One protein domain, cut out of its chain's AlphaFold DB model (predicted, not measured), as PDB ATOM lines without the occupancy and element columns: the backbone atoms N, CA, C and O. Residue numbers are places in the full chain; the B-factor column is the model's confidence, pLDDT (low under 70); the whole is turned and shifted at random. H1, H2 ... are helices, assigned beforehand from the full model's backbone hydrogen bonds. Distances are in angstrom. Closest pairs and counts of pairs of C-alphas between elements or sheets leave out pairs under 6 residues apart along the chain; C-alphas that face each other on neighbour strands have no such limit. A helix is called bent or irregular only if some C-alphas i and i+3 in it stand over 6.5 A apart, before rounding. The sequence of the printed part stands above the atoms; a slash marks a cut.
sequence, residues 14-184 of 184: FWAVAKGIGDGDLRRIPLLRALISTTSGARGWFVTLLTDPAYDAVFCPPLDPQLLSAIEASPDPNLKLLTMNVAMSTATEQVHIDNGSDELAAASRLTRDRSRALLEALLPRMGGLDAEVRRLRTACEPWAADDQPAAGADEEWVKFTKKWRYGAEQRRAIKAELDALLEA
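What this domain is: This is residues 14 to 184 of the 184 residues of an uncharacterized protein of Emiliania huxleyi (UniProt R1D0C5). A long hairpin of two helices, H6 and H7, stands in the middle, crosswise to the longest axis, between two groups of helices. On one side H1 to H5 form a group of short helices with H3, H4 and H5 packed on H7; on the other side H8 and H10 pack on H6, H9 packs on H8, and the link of residues 140 to 154 lies at that end. The printed part has 171 residues, with ten named helices, H1 to H10 in chain order, and no named strand: the class is all helix. It is compact, with a radius of gyration of the C-alphas of 16.1 A, and spans 52 by 37 by 29 A.

Where its parts are: Find C-alpha 14 at (-35.203, 82.916, 259.638), where H1 begins and runs to residue 22. Then come H2, residues 26 to 36, H3, residues 39 to 51 and 18.1 A long, H4, residues 53 to 59, and H5, residues 65 to 72. H2 and H4 are irregular: C-alphas 27 and 30 are 7.4 A apart, and C-alphas 54 and 57 are 7.7 A apart. From C-alpha 75 at (-34.942, 97.844, 274.005), H6 runs to residue 98 over 34.9 A; it is neither bent nor irregular, but only just, with C-alphas 76 and 79 6.1 A apart. H7 follows, residues 102 to 122, 29.9 A; then H8, residues 129 to 139, and H9, residues 155 to 163. H10, residues 168 to 183, 22.3 A, ends at C-alpha 183 (-52.136, 111.571, 272.599).

How they stand to each other: Start at the hub, H7, which touches five helices. With H6 it forms a helical hairpin at a shallow tilt of 28 degrees; the closest C-alphas, of Glu 93 and Ala 105, are 4.6 A apart. H6, H7, H8 and H10 are an up and down bundle, each running against the one before it. H6 touches H10, closest at C-alphas 91 and 170, 4.9 A, and H8 touches H9, closest at C-alphas 139 and 158, 5.1 A. H3 touches H7 with residues 50 to 51 alone, closest at Leu 50 and Thr 111, C-alphas 5.1 A apart. H1 touches H4 at C-alphas 22 and 55, 5.2 A, and H2 touches H5 at C-alphas 33 and 70, 5.4 A, the closest of each pair. In H3, H5, H7, H8, H9 and H10 every O i to N i+4 pair is within hydrogen-bond range; H1 has 3 of 5, H2 5 of 7, H6 19 of 20, and H4 0 of 3, beside 3 of 4 O i to N i+3 pairs.

The domain as a whole: The C-alphas farthest apart, of Arg 27 and Ala 144, are 51.8 A apart. The printed part has no cut, and the link from H8 to H9, 15 residues, is long. Residues 14 to 27 are under 70 in pLDDT.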
ATOM      1  N   PHE A  14     -34.754  81.548 259.364       57.41
ATOM      2  CA  PHE A  14     -35.203  82.916 259.638       57.41
ATOM      3  C   PHE A  14     -36.684  83.092 259.273       57.41
ATOM      4  O   PHE A  14     -37.477  83.595 260.069       57.41
ATOM      5  N   TRP A  15     -37.068  82.622 258.083       58.91
ATOM      6  CA  TRP A  15     -38.444  82.719 257.595       58.91
ATOM      7  C   TRP A  15     -39.395  81.807 258.363       58.91
ATOM      8  O   TRP A  15     -40.528  82.196 258.631       58.91
ATOM      9  N   ALA A  16     -38.924  80.631 258.779       59.44
ATOM     10  CA  ALA A  16     -39.688  79.734 259.628       59.44
ATOM     11  C   ALA A  16     -40.011  80.389 260.979       59.44
ATOM     12  O   ALA A  16     -41.155  80.322 261.425       59.44
ATOM     13  N   VAL A  17     -39.041  81.040 261.633       60.44
ATOM     14  CA  VAL A  17     -39.280  81.728 262.914       60.44
ATOM     15  C   VAL A  17     -40.291  82.853 262.748       60.44
ATOM     16  O   VAL A  17     -41.242  82.895 263.518       60.44
ATOM     17  N   ALA A  18     -40.133  83.701 261.726       58.84
ATOM     18  CA  ALA A  18     -41.092  84.763 261.451       58.84
ATOM     19  C   ALA A  18     -42.501  84.180 261.242       58.84
ATOM     20  O   ALA A  18     -43.410  84.548 261.981       58.84
ATOM     21  N   LYS A  19     -42.655  83.193 260.344       60.19
ATOM     22  CA  LYS A  19     -43.963  82.646 259.942       60.19
ATOM     23  C   LYS A  19     -44.694  81.951 261.086       60.19
ATOM     24  O   LYS A  19     -45.870  82.203 261.300       60.19
ATOM     25  N   GLY A  20     -43.979  81.144 261.871       60.06
ATOM     26  CA  GLY A  20     -44.584  80.407 262.983       60.06
ATOM     27  C   GLY A  20     -45.149  81.302 264.092       60.06
ATOM     28  O   GLY A  20     -46.036  80.867 264.812       60.06
ATOM     29  N   ILE A  21     -44.677  82.545 264.223       59.66
ATOM     30  CA  ILE A  21     -45.237  83.513 265.179       59.66
ATOM     31  C   ILE A  21     -46.564  84.075 264.659       59.66
ATOM     32  O   ILE A  21     -47.488  84.243 265.446       59.66
ATOM     33  N   GLY A  22     -46.685  84.292 263.343       55.56
ATOM     34  CA  GLY A  22     -47.959  84.643 262.700       55.56
ATOM     35  C   GLY A  22     -49.033  83.568 262.871       55.56
ATOM     36  O   GLY A  22     -50.205  83.891 263.025       55.56
ATOM     37  N   ASP A  23     -48.610  82.304 262.941       61.53
ATOM     38  CA  ASP A  23     -49.479  81.146 263.177       61.53
ATOM     39  C   ASP A  23     -49.760  80.883 264.680       61.53
ATOM     40  O   ASP A  23     -50.408  79.892 265.022       61.53
ATOM     41  N   GLY A  24     -49.259  81.724 265.599       58.72
ATOM     42  CA  GLY A  24     -49.471  81.578 267.047       58.72
ATOM     43  C   GLY A  24     -48.639  80.479 267.730       58.72
ATOM     44  O   GLY A  24     -48.980  80.035 268.828       58.72
ATOM     45  N   ASP A  25     -47.539  80.007 267.127       67.38
ATOM     46  CA  ASP A  25     -46.659  78.984 267.719       67.38
ATOM     47  C   ASP A  25     -45.720  79.580 268.787       67.38
ATOM     48  O   ASP A  25     -44.531  79.841 268.560       67.38
ATOM     49  N   LEU A  26     -46.262  79.741 269.996       56.75
ATOM     50  CA  LEU A  26     -45.609  80.315 271.184       56.75
ATOM     51  C   LEU A  26     -44.296  79.616 271.593       56.75
ATOM     52  O   LEU A  26     -43.464  80.188 272.299       56.75
ATOM     53  N   ARG A  27     -44.035  78.396 271.106       65.12
ATOM     54  CA  ARG A  27     -42.768  77.675 271.349       65.12
ATOM     55  C   ARG A  27     -41.564  78.362 270.697       65.12
ATOM     56  O   ARG A  27     -40.424  78.034 271.019       65.12
ATOM     57  N   ARG A  28     -41.794  79.323 269.795       75.62
ATOM     58  CA  ARG A  28     -40.747  80.061 269.072       75.62
ATOM     59  C   ARG A  28     -40.365  81.392 269.720       75.62
ATOM     60  O   ARG A  28     -39.430  82.030 269.244       75.62
ATOM     61  N   ILE A  29     -40.998  81.790 270.825       78.81
ATOM     62  CA  ILE A  29     -40.689  83.048 271.528       78.81
ATOM     63  C   ILE A  29     -39.203  83.185 271.921       78.81
ATOM     64  O   ILE A  29     -38.646  84.266 271.721       78.81
ATOM     65  N   PRO A  30     -38.490  82.142 272.397       83.75
ATOM     66  CA  PRO A  30     -37.051  82.254 272.652       83.75
ATOM     67  C   PRO A  30     -36.232  82.560 271.389       83.75
ATOM     68  O   PRO A  30     -35.287  83.345 271.441       83.75
ATOM     69  N   LEU A  31     -36.620  81.984 270.243       85.44
ATOM     70  CA  LEU A  31     -35.976  82.242 268.951       85.44
ATOM     71  C   LEU A  31     -36.265  83.662 268.466       85.44
ATOM     72  O   LEU A  31     -35.355  84.327 267.978       85.44
ATOM     73  N   LEU A  32     -37.501  84.142 268.643       85.88
ATOM     74  CA  LEU A  32     -37.859  85.529 268.367       85.88
ATOM     75  C   LEU A  32     -36.974  86.484 269.170       85.88
ATOM     76  O   LEU A  32     -36.360  87.371 268.587       85.88
ATOM     77  N   ARG A  33     -36.871  86.279 270.489       88.12
ATOM     78  CA  ARG A  33     -36.054  87.122 271.375       88.12
ATOM     79  C   ARG A  33     -34.593  87.149 270.942       88.12
ATOM     80  O   ARG A  33     -34.012  88.223 270.842       88.12
ATOM     81  N   ALA A  34     -34.016  85.988 270.632       87.56
ATOM     82  CA  ALA A  34     -32.647  85.902 270.128       87.56
ATOM     83  C   ALA A  34     -32.469  86.603 268.769       87.56
ATOM     84  O   ALA A  34     -31.408  87.155 268.489       87.56
ATOM     85  N   LEU A  35     -33.498  86.591 267.919       88.75
ATOM     86  CA  LEU A  35     -33.462  87.249 266.620       88.75
ATOM     87  C   LEU A  35     -33.495  88.777 266.762       88.75
ATOM     88  O   LEU A  35     -32.657  89.470 266.181       88.75
ATOM     89  N   ILE A  36     -34.446  89.300 267.536       91.06
ATOM     90  CA  ILE A  36     -34.692  90.745 267.659       91.06
ATOM     91  C   ILE A  36     -33.778  91.446 268.668       91.06
ATOM     92  O   ILE A  36     -33.804  92.668 268.754       91.06
ATOM     93  N   SER A  37     -32.940  90.710 269.399       90.38
ATOM     94  CA  SER A  37     -31.885  91.299 270.234       90.38
ATOM     95  C   SER A  37     -30.678  91.794 269.427       90.38
ATOM     96  O   SER A  37     -29.793  92.451 269.969       90.38
ATOM     97  N   THR A  38     -30.620  91.497 268.125       91.62
ATOM     98  CA  THR A  38     -29.546  91.951 267.229       91.62
ATOM     99  C   THR A  38     -30.078  92.939 266.198       91.62
ATOM    100  O   THR A  38     -31.166  92.753 265.657       91.62
ATOM    101  N   THR A  39     -29.293  93.955 265.828       88.31
ATOM    102  CA  THR A  39     -29.699  94.961 264.822       88.31
ATOM    103  C   THR A  39     -30.085  94.339 263.488       88.31
ATOM    104  O   THR A  39     -31.112  94.696 262.911       88.31
ATOM    105  N   SER A  40     -29.292  93.395 262.983       85.31
ATOM    106  CA  SER A  40     -29.565  92.743 261.700       85.31
ATOM    107  C   SER A  40     -30.810  91.855 261.757       85.31
ATOM    108  O   SER A  40     -31.629  91.895 260.836       85.31
ATOM    109  N   GLY A  41     -30.974  91.083 262.838       89.75
ATOM    110  CA  GLY A  41     -32.126  90.207 263.030       89.75
ATOM    111  C   GLY A  41     -33.420  90.994 263.225       89.75
ATOM    112  O   GLY A  41     -34.376  90.762 262.486       89.75
ATOM    113  N   ALA A  42     -33.415  91.995 264.108       92.00
ATOM    114  CA  ALA A  42     -34.548  92.886 264.347       92.00
ATOM    115  C   ALA A  42     -34.991  93.608 263.070       92.00
ATOM    116  O   ALA A  42     -36.171  93.593 262.729       92.00
ATOM    117  N   ARG A  43     -34.052  94.178 262.299       90.31
ATOM    118  CA  ARG A  43     -34.373  94.847 261.026       90.31
ATOM    119  C   ARG A  43     -35.039  93.909 260.032       90.31
ATOM    120  O   ARG A  43     -36.053  94.267 259.442       90.31
ATOM    121  N   GLY A  44     -34.462  92.727 259.818       88.19
ATOM    122  CA  GLY A  44     -35.042  91.749 258.902       88.19
ATOM    123  C   GLY A  44     -36.431  91.308 259.355       88.19
ATOM    124  O   GLY A  44     -37.326  91.134 258.523       88.19
ATOM    125  N   TRP A  45     -36.593  91.112 260.664       91.56
ATOM    126  CA  TRP A  45     -37.831  90.634 261.255       91.56
ATOM    127  C   TRP A  45     -38.938  91.684 261.165       91.56
ATOM    128  O   TRP A  45     -39.986  91.372 260.613       91.56
ATOM    129  N   PHE A  46     -38.688  92.932 261.573       94.56
ATOM    130  CA  PHE A  46     -39.667  94.016 261.447       94.56
ATOM    131  C   PHE A  46     -40.092  94.245 260.001       94.56
ATOM    132  O   PHE A  46     -41.283  94.368 259.748       94.56
ATOM    133  N   VAL A  47     -39.156  94.249 259.043       91.50
ATOM    134  CA  VAL A  47     -39.516  94.370 257.620       91.50
ATOM    135  C   VAL A  47     -40.489  93.261 257.230       91.50
ATOM    136  O   VAL A  47     -41.543  93.541 256.682       91.50
ATOM    137  N   THR A  48     -40.166  92.011 257.563       90.94
ATOM    138  CA  THR A  48     -41.016  90.858 257.236       90.94
ATOM    139  C   THR A  48     -42.392  90.968 257.887       90.94
ATOM    140  O   THR A  48     -43.401  90.879 257.196       90.94
ATOM    141  N   LEU A  49     -42.424  91.202 259.199       92.94
ATOM    142  CA  LEU A  49     -43.649  91.298 259.982       92.94
ATOM    143  C   LEU A  49     -44.564  92.415 259.460       92.94
ATOM    144  O   LEU A  49     -45.761  92.212 259.303       92.94
ATOM    145  N   LEU A  50     -44.003  93.593 259.182       95.62
ATOM    146  CA  LEU A  50     -44.779  94.777 258.827       95.62
ATOM    147  C   LEU A  50     -45.259  94.765 257.374       95.62
ATOM    148  O   LEU A  50     -46.323  95.315 257.108       95.62
ATOM    149  N   THR A  51     -44.539  94.137 256.442       93.06
ATOM    150  CA  THR A  51     -44.885  94.212 255.009       93.06
ATOM    151  C   THR A  51     -45.580  92.972 254.457       93.06
ATOM    152  O   THR A  51     -46.234  93.069 253.426       93.06
ATOM    153  N   ASP A  52     -45.408  91.796 255.069       90.56
ATOM    154  CA  ASP A  52     -45.942  90.544 254.519       90.56
ATOM    155  C   ASP A  52     -47.417  90.343 254.948       90.56
ATOM    156  O   ASP A  52     -47.713  90.364 256.152       90.56
ATOM    157  N   PRO A  53     -48.365  90.172 254.005       87.00
ATOM    158  CA  PRO A  53     -49.775  89.911 254.311       87.00
ATOM    159  C   PRO A  53     -50.008  88.652 255.154       87.00
ATOM    160  O   PRO A  53     -50.985  88.582 255.891       87.00
ATOM    161  N   ALA A  54     -49.088  87.680 255.134       86.75
ATOM    162  CA  ALA A  54     -49.198  86.472 255.955       86.75
ATOM    163  C   ALA A  54     -49.283  86.756 257.470       86.75
ATOM    164  O   ALA A  54     -49.702  85.882 258.224       86.75
ATOM    165  N   TYR A  55     -48.913  87.963 257.916       88.38
ATOM    166  CA  TYR A  55     -48.999  88.391 259.315       88.38
ATOM    167  C   TYR A  55     -50.200  89.280 259.638       88.38
ATOM    168  O   TYR A  55     -50.216  89.860 260.719       88.38
ATOM    169  N   ASP A  56     -51.206  89.402 258.765       88.75
ATOM    170  CA  ASP A  56     -52.391  90.237 259.041       88.75
ATOM    171  C   ASP A  56     -53.025  89.922 260.405       88.75
ATOM    172  O   ASP A  56     -53.320  90.833 261.175       88.75
ATOM    173  N   ALA A  57     -53.129  88.634 260.752       87.50
ATOM    174  CA  ALA A  57     -53.698  88.182 262.021       87.50
ATOM    175  C   ALA A  57     -52.928  88.670 263.263       87.50
ATOM    176  O   ALA A  57     -53.516  88.787 264.336       87.50
ATOM    177  N   VAL A  58     -51.632  88.989 263.133       88.62
ATOM    178  CA  VAL A  58     -50.820  89.516 264.242       88.62
ATOM    179  C   VAL A  58     -51.289  90.906 264.655       88.62
ATOM    180  O   VAL A  58     -51.175  91.259 265.823       88.62
ATOM    181  N   PHE A  59     -51.820  91.688 263.714       91.44
ATOM    182  CA  PHE A  59     -52.195  93.087 263.915       91.44
ATOM    183  C   PHE A  59     -53.683  93.279 264.228       91.44
ATOM    184  O   PHE A  59     -54.185  94.395 264.133       91.44
ATOM    185  N   CYS A  60     -54.390  92.216 264.623       87.69
ATOM    186  CA  CYS A  60     -55.747  92.297 265.155       87.69
ATOM    187  C   CYS A  60     -55.697  92.574 266.671       87.69
ATOM    188  O   CYS A  60     -55.247  91.705 267.417       87.69
ATOM    189  N   PRO A  61     -56.149  93.744 267.164       84.88
ATOM    190  CA  PRO A  61     -56.128  94.031 268.594       84.88
ATOM    191  C   PRO A  61     -57.058  93.103 269.405       84.88
ATOM    192  O   PRO A  61     -58.144  92.763 268.930       84.88
ATOM    193  N   PRO A  62     -56.693  92.756 270.655       89.31
ATOM    194  CA  PRO A  62     -55.424  93.086 271.303       89.31
ATOM    195  C   PRO A  62     -54.255  92.279 270.712       89.31
ATOM    196  O   PRO A  62     -54.393  91.085 270.457       89.31
ATOM    197  N   LEU A  63     -53.095  92.924 270.535       91.38
ATOM    198  CA  LEU A  63     -51.890  92.240 270.048       91.38
ATOM    199  C   LEU A  63     -51.418  91.177 271.052       91.38
ATOM    200  O   LEU A  63     -51.584  91.339 272.264       91.38
ATOM    201  N   ASP A  64     -50.781  90.117 270.545       89.88
ATOM    202  CA  ASP A  64     -50.295  89.003 271.367       89.88
ATOM    203  C   ASP A  64     -49.329  89.497 272.473       89.88
ATOM    204  O   ASP A  64     -48.262  90.045 272.173       89.88
ATOM    205  N   PRO A  65     -49.644  89.286 273.767       90.56
ATOM    206  CA  PRO A  65     -48.796  89.742 274.865       90.56
ATOM    207  C   PRO A  65     -47.373  89.169 274.844       90.56
ATOM    208  O   PRO A  65     -46.441  89.847 275.273       90.56
ATOM    209  N   GLN A  66     -47.175  87.945 274.350       88.88
ATOM    210  CA  GLN A  66     -45.859  87.306 274.278       88.88
ATOM    211  C   GLN A  66     -44.988  87.929 273.194       88.88
ATOM    212  O   GLN A  66     -43.782  88.083 273.398       88.88
ATOM    213  N   LEU A  67     -45.592  88.332 272.074       90.75
ATOM    214  CA  LEU A  67     -44.921  89.127 271.050       90.75
ATOM    215  C   LEU A  67     -44.442  90.458 271.638       90.75
ATOM    216  O   LEU A  67     -43.264  90.796 271.515       90.75
ATOM    217  N   LEU A  68     -45.330  91.175 272.331       93.75
ATOM    218  CA  LEU A  68     -44.998  92.454 272.962       93.75
ATOM    219  C   LEU A  68     -43.874  92.295 273.995       93.75
ATOM    220  O   LEU A  68     -42.881  93.017 273.937       93.75
ATOM    221  N   SER A  69     -43.967  91.296 274.878       92.94
ATOM    222  CA  SER A  69     -42.926  91.000 275.871       92.94
ATOM    223  C   SER A  69     -41.596  90.565 275.252       92.94
ATOM    224  O   SER A  69     -40.537  90.790 275.841       92.94
ATOM    225  N   ALA A  70     -41.610  89.923 274.080       91.88
ATOM    226  CA  ALA A  70     -40.382  89.588 273.374       91.88
ATOM    227  C   ALA A  70     -39.669  90.853 272.882       91.88
ATOM    228  O   ALA A  70     -38.464  90.976 273.101       91.88
ATOM    229  N   ILE A  71     -40.408  91.788 272.272       94.50
ATOM    230  CA  ILE A  71     -39.879  93.068 271.772       94.50
ATOM    231  C   ILE A  71     -39.359  93.931 272.926       94.50
ATOM    232  O   ILE A  71     -38.232  94.429 272.869       94.50
ATOM    233  N   GLU A  72     -40.148  94.053 273.995       94.50
ATOM    234  CA  GLU A  72     -39.825  94.832 275.197       94.50
ATOM    235  C   GLU A  72     -38.518  94.368 275.858       94.50
ATOM    236  O   GLU A  72     -37.736  95.178 276.347       94.50
ATOM    237  N   ALA A  73     -38.234  93.065 275.818       92.56
ATOM    238  CA  ALA A  73     -37.058  92.475 276.453       92.56
ATOM    239  C   ALA A  73     -35.719  92.824 275.787       92.56
ATOM    240  O   ALA A  73     -34.665  92.422 276.281       92.56
ATOM    241  N   SER A  74     -35.726  93.527 274.657       91.62
ATOM    242  CA  SER A  74     -34.510  94.016 274.002       91.62
ATOM    243  C   SER A  74     -34.722  95.446 273.498       91.62
ATOM    244  O   SER A  74     -34.972  95.638 272.309       91.62
ATOM    245  N   PRO A  75     -34.662  96.462 274.385       93.25
ATOM    246  CA  PRO A  75     -34.942  97.844 274.005       93.25
ATOM    247  C   PRO A  75     -34.020  98.381 272.909       93.25
ATOM    248  O   PRO A  75     -34.497  98.962 271.939       93.25
ATOM    249  N   ASP A  76     -32.716  98.132 273.003       93.38
ATOM    250  CA  ASP A  76     -31.791  98.331 271.884       93.38
ATOM    251  C   ASP A  76     -31.727  97.016 271.088       93.38
ATOM    252  O   ASP A  76     -31.452  95.974 271.694       93.38
ATOM    253  N   PRO A  77     -32.033  96.997 269.775       94.12
ATOM    254  CA  PRO A  77     -32.255  98.120 268.843       94.12
ATOM    255  C   PRO A  77     -33.723  98.486 268.589       94.12
ATOM    256  O   PRO A  77     -34.019  99.336 267.741       94.12
ATOM    257  N   ASN A  78     -34.657  97.830 269.272       96.44
ATOM    258  CA  ASN A  78     -36.075  97.867 268.934       96.44
ATOM    259  C   ASN A  78     -36.723  99.249 269.107       96.44
ATOM    260  O   ASN A  78     -37.510  99.623 268.243       96.44
ATOM    261  N   LEU A  79     -36.351 100.044 270.120       97.38
ATOM    262  CA  LEU A  79     -36.860 101.413 270.328       97.38
ATOM    263  C   LEU A  79     -36.730 102.255 269.055       97.38
ATOM    264  O   LEU A  79     -37.692 102.845 268.552       97.38
ATOM    265  N   LYS A  80     -35.524 102.249 268.492       97.00
ATOM    266  CA  LYS A  80     -35.190 103.041 267.318       97.00
ATOM    267  C   LYS A  80     -35.817 102.471 266.056       97.00
ATOM    268  O   LYS A  80     -36.287 103.230 265.215       97.00
ATOM    269  N   LEU A  81     -35.847 101.146 265.914       97.62
ATOM    270  CA  LEU A  81     -36.444 100.494 264.747       97.62
ATOM    271  C   LEU A  81     -37.961 100.689 264.683       97.62
ATOM    272  O   LEU A  81     -38.464 101.020 263.614       97.62
ATOM    273  N   LEU A  82     -38.672 100.560 265.804       98.12
ATOM    274  CA  LEU A  82     -40.107 100.847 265.897       98.12
ATOM    275  C   LEU A  82     -40.402 102.288 265.458       98.12
ATOM    276  O   LEU A  82     -41.219 102.515 264.566       98.12
ATOM    277  N   THR A  83     -39.653 103.242 266.014       98.06
ATOM    278  CA  THR A  83     -39.782 104.676 265.708       98.06
ATOM    279  C   THR A  83     -39.430 104.991 264.245       98.06
ATOM    280  O   THR A  83     -40.113 105.770 263.580       98.06
ATOM    281  N   MET A  84     -38.401 104.347 263.682       98.25
ATOM    282  CA  MET A  84     -38.057 104.488 262.262       98.25
ATOM    283  C   MET A  84     -39.136 103.921 261.344       98.25
ATOM    284  O   MET A  84     -39.409 104.522 260.310       98.25
ATOM    285  N   ASN A  85     -39.734 102.779 261.681       98.25
ATOM    286  CA  ASN A  85     -40.678 102.107 260.794       98.25
ATOM    287  C   ASN A  85     -41.919 102.967 260.530       98.25
ATOM    288  O   ASN A  85     -42.308 103.091 259.366       98.25
ATOM    289  N   VAL A  86     -42.476 103.635 261.549       98.12
ATOM    290  CA  VAL A  86     -43.591 104.581 261.349       98.12
ATOM    291  C   VAL A  86     -43.153 105.793 260.521       98.12
ATOM    292  O   VAL A  86     -43.828 106.163 259.563       98.12
ATOM    293  N   ALA A  87     -41.978 106.364 260.798       98.38
ATOM    294  CA  ALA A  87     -41.497 107.552 260.095       98.38
ATOM    295  C   ALA A  87     -41.222 107.285 258.606       98.38
ATOM    296  O   ALA A  87     -41.647 108.029 257.721       98.38
ATOM    297  N   MET A  88     -40.505 106.196 258.328       98.06
ATOM    298  CA  MET A  88     -40.069 105.837 256.984       98.06
ATOM    299  C   MET A  88     -41.247 105.442 256.101       98.06
ATOM    300  O   MET A  88     -41.299 105.878 254.951       98.06
ATOM    301  N   SER A  89     -42.181 104.640 256.618       98.31
ATOM    302  CA  SER A  89     -43.374 104.232 255.867       98.31
ATOM    303  C   SER A  89     -44.284 105.424 255.568       98.31
ATOM    304  O   SER A  89     -44.678 105.591 254.418       98.31
ATOM    305  N   THR A  90     -44.490 106.326 256.533       98.50
ATOM    306  CA  THR A  90     -45.245 107.580 256.341       98.50
ATOM    307  C   THR A  90     -44.630 108.464 255.258       98.50
ATOM    308  O   THR A  90     -45.309 108.897 254.332       98.50
ATOM    309  N   ALA A  91     -43.317 108.710 255.321       98.12
ATOM    310  CA  ALA A  91     -42.642 109.527 254.315       98.12
ATOM    311  C   ALA A  91     -42.636 108.877 252.922       98.12
ATOM    312  O   ALA A  91     -42.661 109.585 251.914       98.12
ATOM    313  N   THR A  92     -42.564 107.545 252.859       95.50
ATOM    314  CA  THR A  92     -42.532 106.788 251.598       95.50
ATOM    315  C   THR A  92     -43.913 106.712 250.955       95.50
ATOM    316  O   THR A  92     -44.012 106.804 249.736       95.50
ATOM    317  N   GLU A  93     -44.976 106.639 251.758       97.81
ATOM    318  CA  GLU A  93     -46.354 106.752 251.287       97.81
ATOM    319  C   GLU A  93     -46.557 108.040 250.481       97.81
ATOM    320  O   GLU A  93     -47.010 107.966 249.341       97.81
ATOM    321  N   GLN A  94     -46.131 109.194 251.015       96.31
ATOM    322  CA  GLN A  94     -46.238 110.479 250.312       96.31
ATOM    323  C   GLN A  94     -45.506 110.458 248.967       96.31
ATOM    324  O   GLN A  94     -46.061 110.859 247.954       96.31
ATOM    325  N   VAL A  95     -44.291 109.900 248.927       95.75
ATOM    326  CA  VAL A  95     -43.527 109.765 247.674       95.75
ATOM    327  C   VAL A  95     -44.286 108.927 246.647       95.75
ATOM    328  O   VAL A  95     -44.219 109.209 245.454       95.75
ATOM    329  N   HIS A  96     -44.981 107.873 247.068       96.62
ATOM    330  CA  HIS A  96     -45.768 107.060 246.147       96.62
ATOM    331  C   HIS A  96     -47.038 107.767 245.679       96.62
ATOM    332  O   HIS A  96     -47.364 107.651 244.500       96.62
ATOM    333  N   ILE A  97     -47.693 108.537 246.551       95.69
ATOM    334  CA  ILE A  97     -48.833 109.391 246.191       95.69
ATOM    335  C   ILE A  97     -48.408 110.429 245.146       95.69
ATOM    336  O   ILE A  97     -49.028 110.517 244.089       95.69
ATOM    337  N   ASP A  98     -47.306 111.143 245.382       95.00
ATOM    338  CA  ASP A  98     -46.802 112.183 244.473       95.00
ATOM    339  C   ASP A  98     -46.420 111.618 243.095       95.00
ATOM    340  O   ASP A  98     -46.523 112.299 242.075       95.00
ATOM    341  N   ASN A  99     -46.005 110.349 243.055       95.56
ATOM    342  CA  ASN A  99     -45.673 109.627 241.828       95.56
ATOM    343  C   ASN A  99     -46.880 108.909 241.187       95.56
ATOM    344  O   ASN A  99     -46.685 108.148 240.238       95.56
ATOM    345  N   GLY A 100     -48.101 109.078 241.709       96.19
ATOM    346  CA  GLY A 100     -49.311 108.417 241.198       96.19
ATOM    347  C   GLY A 100     -49.272 106.886 241.288       96.19
ATOM    348  O   GLY A 100     -49.832 106.195 240.440       96.19
ATOM    349  N   SER A 101     -48.544 106.340 242.264       97.19
ATOM    350  CA  SER A 101     -48.336 104.900 242.454       97.19
ATOM    351  C   SER A 101     -49.204 104.359 243.592       97.19
ATOM    352  O   SER A 101     -48.691 104.010 244.658       97.19
ATOM    353  N   ASP A 102     -50.515 104.273 243.363       96.31
ATOM    354  CA  ASP A 102     -51.513 103.948 244.395       96.31
ATOM    355  C   ASP A 102     -51.249 102.618 245.115       96.31
ATOM    356  O   ASP A 102     -51.357 102.544 246.339       96.31
ATOM    357  N   GLU A 103     -50.833 101.572 244.393       96.81
ATOM    358  CA  GLU A 103     -50.513 100.269 244.995       96.81
ATOM    359  C   GLU A 103     -49.336 100.356 245.980       96.81
ATOM    360  O   GLU A 103     -49.369  99.778 247.069       96.81
ATOM    361  N   LEU A 104     -48.298 101.121 245.633       95.81
ATOM    362  CA  LEU A 104     -47.125 101.308 246.492       95.81
ATOM    363  C   LEU A 104     -47.435 102.235 247.675       95.81
ATOM    364  O   LEU A 104     -46.913 102.032 248.779       95.81
ATOM    365  N   ALA A 105     -48.313 103.217 247.469       97.50
ATOM    366  CA  ALA A 105     -48.846 104.038 248.547       97.50
ATOM    367  C   ALA A 105     -49.653 103.174 249.527       97.50
ATOM    368  O   ALA A 105     -49.429 103.256 250.733       97.50
ATOM    369  N   ALA A 106     -50.514 102.278 249.035       96.81
ATOM    370  CA  ALA A 106     -51.275 101.345 249.864       96.81
ATOM    371  C   ALA A 106     -50.366 100.385 250.655       96.81
ATOM    372  O   ALA A 106     -50.579 100.184 251.849       96.81
ATOM    373  N   ALA A 107     -49.307  99.851 250.039       96.00
ATOM    374  CA  ALA A 107     -48.332  99.007 250.735       96.00
ATOM    375  C   ALA A 107     -47.567  99.768 251.840       96.00
ATOM    376  O   ALA A 107     -47.315  99.236 252.928       96.00
ATOM    377  N   SER A 108     -47.223 101.034 251.588       97.44
ATOM    378  CA  SER A 108     -46.585 101.904 252.585       97.44
ATOM    379  C   SER A 108     -47.539 102.237 253.729       97.44
ATOM    380  O   SER A 108     -47.145 102.155 254.892       97.44
ATOM    381  N   ARG A 109     -48.809 102.512 253.409       97.56
ATOM    382  CA  ARG A 109     -49.887 102.732 254.378       97.56
ATOM    383  C   ARG A 109     -50.077 101.522 255.289       97.56
ATOM    384  O   ARG A 109     -50.063 101.681 256.502       97.56
ATOM    385  N   LEU A 110     -50.141 100.313 254.728       96.56
ATOM    386  CA  LEU A 110     -50.230  99.073 255.505       96.56
ATOM    387  C   LEU A 110     -49.058  98.937 256.490       96.56
ATOM    388  O   LEU A 110     -49.256  98.646 257.668       96.56
ATOM    389  N   THR A 111     -47.835  99.186 256.017       97.81
ATOM    390  CA  THR A 111     -46.622  99.138 256.852       97.81
ATOM    391  C   THR A 111     -46.691 100.159 257.991       97.81
ATOM    392  O   THR A 111     -46.331  99.841 259.128       97.81
ATOM    393  N   ARG A 112     -47.161 101.377 257.703       98.00
ATOM    394  CA  ARG A 112     -47.347 102.448 258.686       98.00
ATOM    395  C   ARG A 112     -48.384 102.071 259.733       98.00
ATOM    396  O   ARG A 112     -48.079 102.146 260.917       98.00
ATOM    397  N   ASP A 113     -49.560 101.620 259.313       97.31
ATOM    398  CA  ASP A 113     -50.670 101.289 260.211       97.31
ATOM    399  C   ASP A 113     -50.295 100.126 261.145       97.31
ATOM    400  O   ASP A 113     -50.513 100.190 262.353       97.31
ATOM    401  N   ARG A 114     -49.606  99.105 260.621       97.56
ATOM    402  CA  ARG A 114     -49.039  98.008 261.421       97.56
ATOM    403  C   ARG A 114     -47.949  98.481 262.390       97.56
ATOM    404  O   ARG A 114     -47.886  98.022 263.529       97.56
ATOM    405  N   SER A 115     -47.100  99.419 261.964       97.94
ATOM    406  CA  SER A 115     -46.089 100.031 262.842       97.94
ATOM    407  C   SER A 115     -46.748 100.829 263.966       97.94
ATOM    408  O   SER A 115     -46.299 100.748 265.109       97.94
ATOM    409  N   ARG A 116     -47.827 101.553 263.651       97.50
ATOM    410  CA  ARG A 116     -48.627 102.314 264.611       97.50
ATOM    411  C   ARG A 116     -49.257 101.388 265.649       97.50
ATOM    412  O   ARG A 116     -49.034 101.606 266.830       97.50
ATOM    413  N   ALA A 117     -49.903 100.303 265.224       96.75
ATOM    414  CA  ALA A 117     -50.501  99.324 266.134       96.75
ATOM    415  C   ALA A 117     -49.483  98.735 267.133       96.75
ATOM    416  O   ALA A 117     -49.785  98.576 268.317       96.75
ATOM    417  N   LEU A 118     -48.253  98.438 266.686       96.94
ATOM    418  CA  LEU A 118     -47.183  97.998 267.591       96.94
ATOM    419  C   LEU A 118     -46.749  99.099 268.560       96.94
ATOM    420  O   LEU A 118     -46.543  98.810 269.737       96.94
ATOM    421  N   LEU A 119     -46.588 100.335 268.081       97.50
ATOM    422  CA  LEU A 119     -46.213 101.473 268.922       97.50
ATOM    423  C   LEU A 119     -47.279 101.756 269.985       97.50
ATOM    424  O   LEU A 119     -46.923 101.837 271.153       97.50
ATOM    425  N   GLU A 120     -48.562 101.807 269.624       96.81
ATOM    426  CA  GLU A 120     -49.684 101.994 270.560       96.81
ATOM    427  C   GLU A 120     -49.679 100.929 271.666       96.81
ATOM    428  O   GLU A 120     -49.802 101.240 272.850       96.81
ATOM    429  N   ALA A 121     -49.453  99.662 271.305       96.62
ATOM    430  CA  ALA A 121     -49.412  98.569 272.273       96.62
ATOM    431  C   ALA A 121     -48.148  98.560 273.159       96.62
ATOM    432  O   ALA A 121     -48.172  98.006 274.263       96.62
ATOM    433  N   LEU A 122     -47.030  99.122 272.680       97.12
ATOM    434  CA  LEU A 122     -45.739  99.114 273.376       97.12
ATOM    435  C   LEU A 122     -45.464 100.393 274.171       97.12
ATOM    436  O   LEU A 122     -44.789 100.308 275.194       97.12
ATOM    437  N   LEU A 123     -45.985 101.551 273.764       96.94
ATOM    438  CA  LEU A 123     -45.803 102.835 274.452       96.94
ATOM    439  C   LEU A 123     -46.075 102.777 275.967       96.94
ATOM    440  O   LEU A 123     -45.211 103.228 276.719       96.94
ATOM    441  N   PRO A 124     -47.176 102.170 276.459       95.25
ATOM    442  CA  PRO A 124     -47.464 102.153 277.895       95.25
ATOM    443  C   PRO A 124     -46.594 101.177 278.703       95.25
ATOM    444  O   PRO A 124     -46.695 101.155 279.929       95.25
ATOM    445  N   ARG A 125     -45.771 100.336 278.058       95.00
ATOM    446  CA  ARG A 125     -45.031  99.255 278.741       95.00
ATOM    447  C   ARG A 125     -43.533  99.211 278.452       95.00
ATOM    448  O   ARG A 125     -42.769  98.751 279.289       95.00
ATOM    449  N   MET A 126     -43.091  99.711 277.303       96.50
ATOM    450  CA  MET A 126     -41.695  99.673 276.885       96.50
ATOM    451  C   MET A 126     -40.966 100.940 277.336       96.50
ATOM    452  O   MET A 126     -41.093 102.009 276.737       96.50
ATOM    453  N   GLY A 127     -40.166 100.812 278.396       96.38
ATOM    454  CA  GLY A 127     -39.370 101.916 278.933       96.38
ATOM    455  C   GLY A 127     -38.491 102.584 277.867       96.38
ATOM    456  O   GLY A 127     -37.789 101.913 277.113       96.38
ATOM    457  N   GLY A 128     -38.531 103.917 277.811       96.81
ATOM    458  CA  GLY A 128     -37.769 104.725 276.853       96.81
ATOM    459  C   GLY A 128     -38.432 104.923 275.486       96.81
ATOM    460  O   GLY A 128     -37.982 105.789 274.741       96.81
ATOM    461  N   LEU A 129     -39.511 104.199 275.159       97.94
ATOM    462  CA  LEU A 129     -40.183 104.331 273.859       97.94
ATOM    463  C   LEU A 129     -40.880 105.680 273.687       97.94
ATOM    464  O   LEU A 129     -40.688 106.318 272.657       97.94
ATOM    465  N   ASP A 130     -41.606 106.155 274.705       97.88
ATOM    466  CA  ASP A 130     -42.208 107.499 274.695       97.88
ATOM    467  C   ASP A 130     -41.144 108.584 274.445       97.88
ATOM    468  O   ASP A 130     -41.303 109.426 273.560       97.88
ATOM    469  N   ALA A 131     -40.010 108.506 275.149       97.94
ATOM    470  CA  ALA A 131     -38.912 109.449 274.976       97.94
ATOM    471  C   ALA A 131     -38.325 109.392 273.556       97.94
ATOM    472  O   ALA A 131     -38.097 110.436 272.952       97.94
ATOM    473  N   GLU A 132     -38.117 108.198 272.995       98.31
ATOM    474  CA  GLU A 132     -37.584 108.033 271.637       98.31
ATOM    475  C   GLU A 132     -38.544 108.583 270.569       98.31
ATOM    476  O   GLU A 132     -38.117 109.305 269.662       98.31
ATOM    477  N   VAL A 133     -39.849 108.333 270.718       98.56
ATOM    478  CA  VAL A 133     -40.896 108.886 269.847       98.56
ATOM    479  C   VAL A 133     -40.936 110.415 269.944       98.56
ATOM    480  O   VAL A 133     -40.947 111.099 268.916       98.56
ATOM    481  N   ARG A 134     -40.874 110.981 271.158       98.50
ATOM    482  CA  ARG A 134     -40.799 112.439 271.365       98.50
ATOM    483  C   ARG A 134     -39.536 113.045 270.754       98.50
ATOM    484  O   ARG A 134     -39.623 114.118 270.164       98.50
ATOM    485  N   ARG A 135     -38.382 112.375 270.840       98.56
ATOM    486  CA  ARG A 135     -37.130 112.840 270.214       98.56
ATOM    487  C   ARG A 135     -37.247 112.912 268.690       98.56
ATOM    488  O   ARG A 135     -36.848 113.916 268.107       98.56
ATOM    489  N   LEU A 136     -37.838 111.909 268.034       98.69
ATOM    490  CA  LEU A 136     -38.108 112.013 266.595       98.69
ATOM    491  C   LEU A 136     -39.105 113.143 266.299       98.69
ATOM    492  O   LEU A 136     -38.893 113.917 265.364       98.69
ATOM    493  N   ARG A 137     -40.165 113.274 267.103       98.56
ATOM    494  CA  ARG A 137     -41.172 114.329 266.940       98.56
ATOM    495  C   ARG A 137     -40.541 115.724 266.926       98.56
ATOM    496  O   ARG A 137     -40.904 116.517 266.060       98.56
ATOM    497  N   THR A 138     -39.578 116.025 267.808       98.38
ATOM    498  CA  THR A 138     -38.904 117.343 267.807       98.38
ATOM    499  C   THR A 138     -38.109 117.596 266.525       98.38
ATOM    500  O   THR A 138     -38.092 118.720 266.027       98.38
ATOM    501  N   ALA A 139     -37.506 116.564 265.926       98.06
ATOM    502  CA  ALA A 139     -36.825 116.680 264.635       98.06
ATOM    503  C   ALA A 139     -37.785 116.922 263.453       98.06
ATOM    504  O   ALA A 139     -37.353 117.398 262.399       98.06
ATOM    505  N   CYS A 140     -39.072 116.617 263.625       97.94
ATOM    506  CA  CYS A 140     -40.127 116.816 262.634       97.94
ATOM    507  C   CYS A 140     -40.957 118.094 262.848       97.94
ATOM    508  O   CYS A 140     -41.863 118.351 262.053       97.94
ATOM    509  N   GLU A 141     -40.651 118.907 263.866       96.94
ATOM    510  CA  GLU A 141     -41.210 120.260 263.987       96.94
ATOM    511  C   GLU A 141     -40.927 121.089 262.718       96.94
ATOM    512  O   GLU A 141     -40.004 120.761 261.966       96.94
ATOM    513  N   PRO A 142     -41.698 122.150 262.426       95.94
ATOM    514  CA  PRO A 142     -41.432 123.016 261.283       95.94
ATOM    515  C   PRO A 142     -40.015 123.603 261.319       95.94
ATOM    516  O   PRO A 142     -39.564 124.129 262.334       95.94
ATOM    517  N   TRP A 143     -39.306 123.508 260.194       95.94
ATOM    518  CA  TRP A 143     -37.962 124.074 260.036       95.94
ATOM    519  C   TRP A 143     -38.066 125.460 259.404       95.94
ATOM    520  O   TRP A 143     -38.934 125.678 258.557       95.94
ATOM    521  N   ALA A 144     -37.178 126.383 259.777       92.06
ATOM    522  CA  ALA A 144     -37.139 127.721 259.175       92.06
ATOM    523  C   ALA A 144     -36.652 127.676 257.714       92.06
ATOM    524  O   ALA A 144     -37.119 128.435 256.868       92.06
ATOM    525  N   ALA A 145     -35.738 126.747 257.428       88.62
ATOM    526  CA  ALA A 145     -35.247 126.381 256.105       88.62
ATOM    527  C   ALA A 145     -34.861 124.892 256.116       88.62
ATOM    528  O   ALA A 145     -34.683 124.310 257.186       88.62
ATOM    529  N   ASP A 146     -34.701 124.254 254.955       80.25
ATOM    530  CA  ASP A 146     -34.429 122.805 254.869       80.25
ATOM    531  C   ASP A 146     -33.114 122.345 255.518       80.25
ATOM    532  O   ASP A 146     -32.900 121.150 255.706       80.25
ATOM    533  N   ASP A 147     -32.235 123.262 255.910       86.62
ATOM    534  CA  ASP A 147     -31.011 122.990 256.656       86.62
ATOM    535  C   ASP A 147     -31.044 123.474 258.118       86.62
ATOM    536  O   ASP A 147     -30.143 123.110 258.883       86.62
ATOM    537  N   GLN A 148     -32.101 124.187 258.524       92.19
ATOM    538  CA  GLN A 148     -32.260 124.862 259.816       92.19
ATOM    539  C   GLN A 148     -33.417 124.254 260.633       92.19
ATOM    540  O   GLN A 148     -34.547 124.752 260.567       92.19
ATOM    541  N   PRO A 149     -33.158 123.175 261.400       95.19
ATOM    542  CA  PRO A 149     -34.160 122.556 262.262       95.19
ATOM    543  C   PRO A 149     -34.631 123.498 263.375       95.19
ATOM    544  O   PRO A 149     -33.954 124.469 263.716       95.19
ATOM    545  N   ALA A 150     -35.787 123.183 263.966       94.00
ATOM    546  CA  ALA A 150     -36.309 123.910 265.117       94.00
ATOM    547  C   ALA A 150     -35.313 123.913 266.294       94.00
ATOM    548  O   ALA A 150     -34.564 122.955 266.508       94.00
ATOM    549  N   ALA A 151     -35.319 124.989 267.084       94.19
ATOM    550  CA  ALA A 151     -34.499 125.068 268.288       94.19
ATOM    551  C   ALA A 151     -34.873 123.943 269.269       94.19
ATOM    552  O   ALA A 151     -36.049 123.727 269.552       94.19
ATOM    553  N   GLY A 152     -33.872 123.221 269.782       94.12
ATOM    554  CA  GLY A 152     -34.089 122.073 270.670       94.12
ATOM    555  C   GLY A 152     -34.517 120.780 269.963       94.12
ATOM    556  O   GLY A 152     -34.820 119.801 270.644       94.12
ATOM    557  N   ALA A 153     -34.531 120.746 268.625       96.94
ATOM    558  CA  ALA A 153     -34.704 119.504 267.878       96.94
ATOM    559  C   ALA A 153     -33.578 118.511 268.196       96.94
ATOM    560  O   ALA A 153     -32.407 118.884 268.279       96.94
ATOM    561  N   ASP A 154     -33.929 117.235 268.343       98.38
ATOM    562  CA  ASP A 154     -32.952 116.193 268.641       98.38
ATOM    563  C   ASP A 154     -31.956 116.015 267.482       98.38
ATOM    564  O   ASP A 154     -32.336 115.730 266.345       98.38
ATOM    565  N   GLU A 155     -30.659 116.165 267.762       97.75
ATOM    566  CA  GLU A 155     -29.621 116.162 266.725       97.75
ATOM    567  C   GLU A 155     -29.503 114.831 265.975       97.75
ATOM    568  O   GLU A 155     -29.169 114.804 264.785       97.75
ATOM    569  N   GLU A 156     -29.734 113.712 266.658       97.81
ATOM    570  CA  GLU A 156     -29.638 112.383 266.066       97.81
ATOM    571  C   GLU A 156     -30.778 112.158 265.073       97.81
ATOM    572  O   GLU A 156     -30.549 111.714 263.941       97.81
ATOM    573  N   TRP A 157     -31.994 112.542 265.453       98.38
ATOM    574  CA  TRP A 157     -33.153 112.454 264.577       98.38
ATOM    575  C   TRP A 157     -33.149 113.518 263.475       98.38
ATOM    576  O   TRP A 157     -33.558 113.227 262.350       98.38
ATOM    577  N   VAL A 158     -32.568 114.699 263.699       98.31
ATOM    578  CA  VAL A 158     -32.271 115.659 262.621       98.31
ATOM    579  C   VAL A 158     -31.295 115.051 261.607       98.31
ATOM    580  O   VAL A 158     -31.519 115.136 260.400       98.31
ATOM    581  N   LYS A 159     -30.223 114.381 262.053       97.88
ATOM    582  CA  LYS A 159     -29.303 113.677 261.137       97.88
ATOM    583  C   LYS A 159     -30.028 112.587 260.350       97.88
ATOM    584  O   LYS A 159     -29.761 112.422 259.160       97.88
ATOM    585  N   PHE A 160     -30.954 111.866 260.978       97.56
ATOM    586  CA  PHE A 160     -31.792 110.873 260.308       97.56
ATOM    587  C   PHE A 160     -32.701 111.496 259.235       97.56
ATOM    588  O   PHE A 160     -32.666 111.043 258.089       97.56
ATOM    589  N   THR A 161     -33.454 112.551 259.557       97.12
ATOM    590  CA  THR A 161     -34.347 113.223 258.592       97.12
ATOM    591  C   THR A 161     -33.562 113.805 257.411       97.12
ATOM    592  O   THR A 161     -33.966 113.622 256.260       97.12
ATOM    593  N   LYS A 162     -32.379 114.394 257.657       96.44
ATOM    594  CA  LYS A 162     -31.454 114.860 256.603       96.44
ATOM    595  C   LYS A 162     -30.907 113.712 255.758       96.44
ATOM    596  O   LYS A 162     -30.895 113.808 254.533       96.44
ATOM    597  N   LYS A 163     -30.488 112.604 256.383       96.19
ATOM    598  CA  LYS A 163     -29.966 111.415 255.684       96.19
ATOM    599  C   LYS A 163     -30.971 110.866 254.671       96.19
ATOM    600  O   LYS A 163     -30.571 110.465 253.581       96.19
ATOM    601  N   TRP A 164     -32.254 110.865 255.024       94.62
ATOM    602  CA  TRP A 164     -33.333 110.413 254.145       94.62
ATOM    603  C   TRP A 164     -33.942 111.516 253.276       94.62
ATOM    604  O   TRP A 164     -34.800 111.217 252.451       94.62
ATOM    605  N   ARG A 165     -33.451 112.756 253.407       95.38
ATOM    606  CA  ARG A 165     -33.892 113.939 252.655       95.38
ATOM    607  C   ARG A 165     -35.394 114.196 252.782       95.38
ATOM    608  O   ARG A 165     -36.045 114.517 251.793       95.38
ATOM    609  N   TYR A 166     -35.943 114.038 253.986       96.00
ATOM    610  CA  TYR A 166     -37.360 114.313 254.206       96.00
ATOM    611  C   TYR A 166     -37.650 115.797 254.042       96.00
ATOM    612  O   TYR A 166     -37.092 116.608 254.782       96.00
ATOM    613  N   GLY A 167     -38.526 116.135 253.095       95.56
ATOM    614  CA  GLY A 167     -39.013 117.497 252.873       95.56
ATOM    615  C   GLY A 167     -40.022 117.944 253.934       95.56
ATOM    616  O   GLY A 167     -40.447 117.156 254.781       95.56
ATOM    617  N   ALA A 168     -40.432 119.214 253.877       95.94
ATOM    618  CA  ALA A 168     -41.365 119.800 254.844       95.94
ATOM    619  C   ALA A 168     -42.683 119.014 254.965       95.94
ATOM    620  O   ALA A 168     -43.161 118.780 256.074       95.94
ATOM    621  N   GLU A 169     -43.237 118.549 253.844       96.06
ATOM    622  CA  GLU A 169     -44.478 117.771 253.833       96.06
ATOM    623  C   GLU A 169     -44.324 116.395 254.491       96.06
ATOM    624  O   GLU A 169     -45.142 116.024 255.332       96.06
ATOM    625  N   GLN A 170     -43.234 115.682 254.200       97.94
ATOM    626  CA  GLN A 170     -42.936 114.396 254.833       97.94
ATOM    627  C   GLN A 170     -42.697 114.556 256.336       97.94
ATOM    628  O   GLN A 170     -43.225 113.775 257.121       97.94
ATOM    629  N   ARG A 171     -41.946 115.584 256.761       98.12
ATOM    630  CA  ARG A 171     -41.735 115.880 258.190       98.12
ATOM    631  C   ARG A 171     -43.059 116.182 258.890       98.12
ATOM    632  O   ARG A 171     -43.306 115.632 259.956       98.12
ATOM    633  N   ARG A 172     -43.935 116.978 258.270       98.00
ATOM    634  CA  ARG A 172     -45.279 117.275 258.787       98.00
ATOM    635  C   ARG A 172     -46.135 116.014 258.921       98.00
ATOM    636  O   ARG A 172     -46.771 115.839 259.954       98.00
ATOM    637  N   ALA A 173     -46.139 115.142 257.913       98.31
ATOM    638  CA  ALA A 173     -46.886 113.886 257.950       98.31
ATOM    639  C   ALA A 173     -46.366 112.954 259.056       98.31
ATOM    640  O   ALA A 173     -47.155 112.461 259.854       98.31
ATOM    641  N   ILE A 174     -45.041 112.787 259.171       98.62
ATOM    642  CA  ILE A 174     -44.429 112.031 260.273       98.62
ATOM    643  C   ILE A 174     -44.839 112.639 261.615       98.62
ATOM    644  O   ILE A 174     -45.285 111.918 262.495       98.62
ATOM    645  N   LYS A 175     -44.726 113.960 261.784       98.50
ATOM    646  CA  LYS A 175     -45.096 114.629 263.034       98.50
ATOM    647  C   LYS A 175     -46.543 114.325 263.432       98.50
ATOM    648  O   LYS A 175     -46.768 114.006 264.591       98.50
ATOM    649  N   ALA A 176     -47.484 114.375 262.488       98.38
ATOM    650  CA  ALA A 176     -48.894 114.088 262.750       98.38
ATOM    651  C   ALA A 176     -49.122 112.650 263.254       98.38
ATOM    652  O   ALA A 176     -49.898 112.438 264.181       98.38
ATOM    653  N   GLU A 177     -48.402 111.673 262.697       98.38
ATOM    654  CA  GLU A 177     -48.415 110.283 263.172       98.38
ATOM    655  C   GLU A 177     -47.903 110.152 264.607       98.38
ATOM    656  O   GLU A 177     -48.480 109.438 265.424       98.38
ATOM    657  N   LEU A 178     -46.815 110.854 264.922       98.50
ATOM    658  CA  LEU A 178     -46.215 110.820 266.252       98.50
ATOM    659  C   LEU A 178     -47.054 111.577 267.285       98.50
ATOM    660  O   LEU A 178     -47.115 111.145 268.428       98.50
ATOM    661  N   ASP A 179     -47.691 112.687 266.902       98.25
ATOM    662  CA  ASP A 179     -48.641 113.406 267.759       98.25
ATOM    663  C   ASP A 179     -49.804 112.489 268.148       98.25
ATOM    664  O   ASP A 179     -50.056 112.307 269.335       98.25
ATOM    665  N   ALA A 180     -50.433 111.834 267.166       97.56
ATOM    666  CA  ALA A 180     -51.539 110.910 267.414       97.56
ATOM    667  C   ALA A 180     -51.142 109.758 268.354       97.56
ATOM    668  O   ALA A 180     -51.901 109.405 269.248       97.56
ATOM    669  N   LEU A 181     -49.932 109.211 268.190       96.75
ATOM    670  CA  LEU A 181     -49.389 108.168 269.065       96.75
ATOM    671  C   LEU A 181     -49.155 108.632 270.509       96.75
ATOM    672  O   LEU A 181     -49.255 107.825 271.426       96.75
ATOM    673  N   LEU A 182     -48.785 109.896 270.716       95.38
ATOM    674  CA  LEU A 182     -48.477 110.450 272.039       95.38
ATOM    675  C   LEU A 182     -49.715 110.986 272.776       95.38
ATOM    676  O   LEU A 182     -49.614 111.308 273.960       95.38
ATOM    677  N   GLU A 183     -50.838 111.131 272.071       90.81
ATOM    678  CA  GLU A 183     -52.136 111.571 272.599       90.81
ATOM    679  C   GLU A 183     -53.107 110.406 272.877       90.81
ATOM    680  O   GLU A 183     -54.104 110.617 273.571       90.81
ATOM    681  N   ALA A 184     -52.822 109.214 272.335       77.56
ATOM    682  CA  ALA A 184     -53.594 107.980 272.518       77.56
ATOM    683  C   ALA A 184     -53.416 107.365 273.919       77.56
ATOM    684  O   ALA A 184     -54.429 106.852 274.452       77.56
TER     685      ALA A 184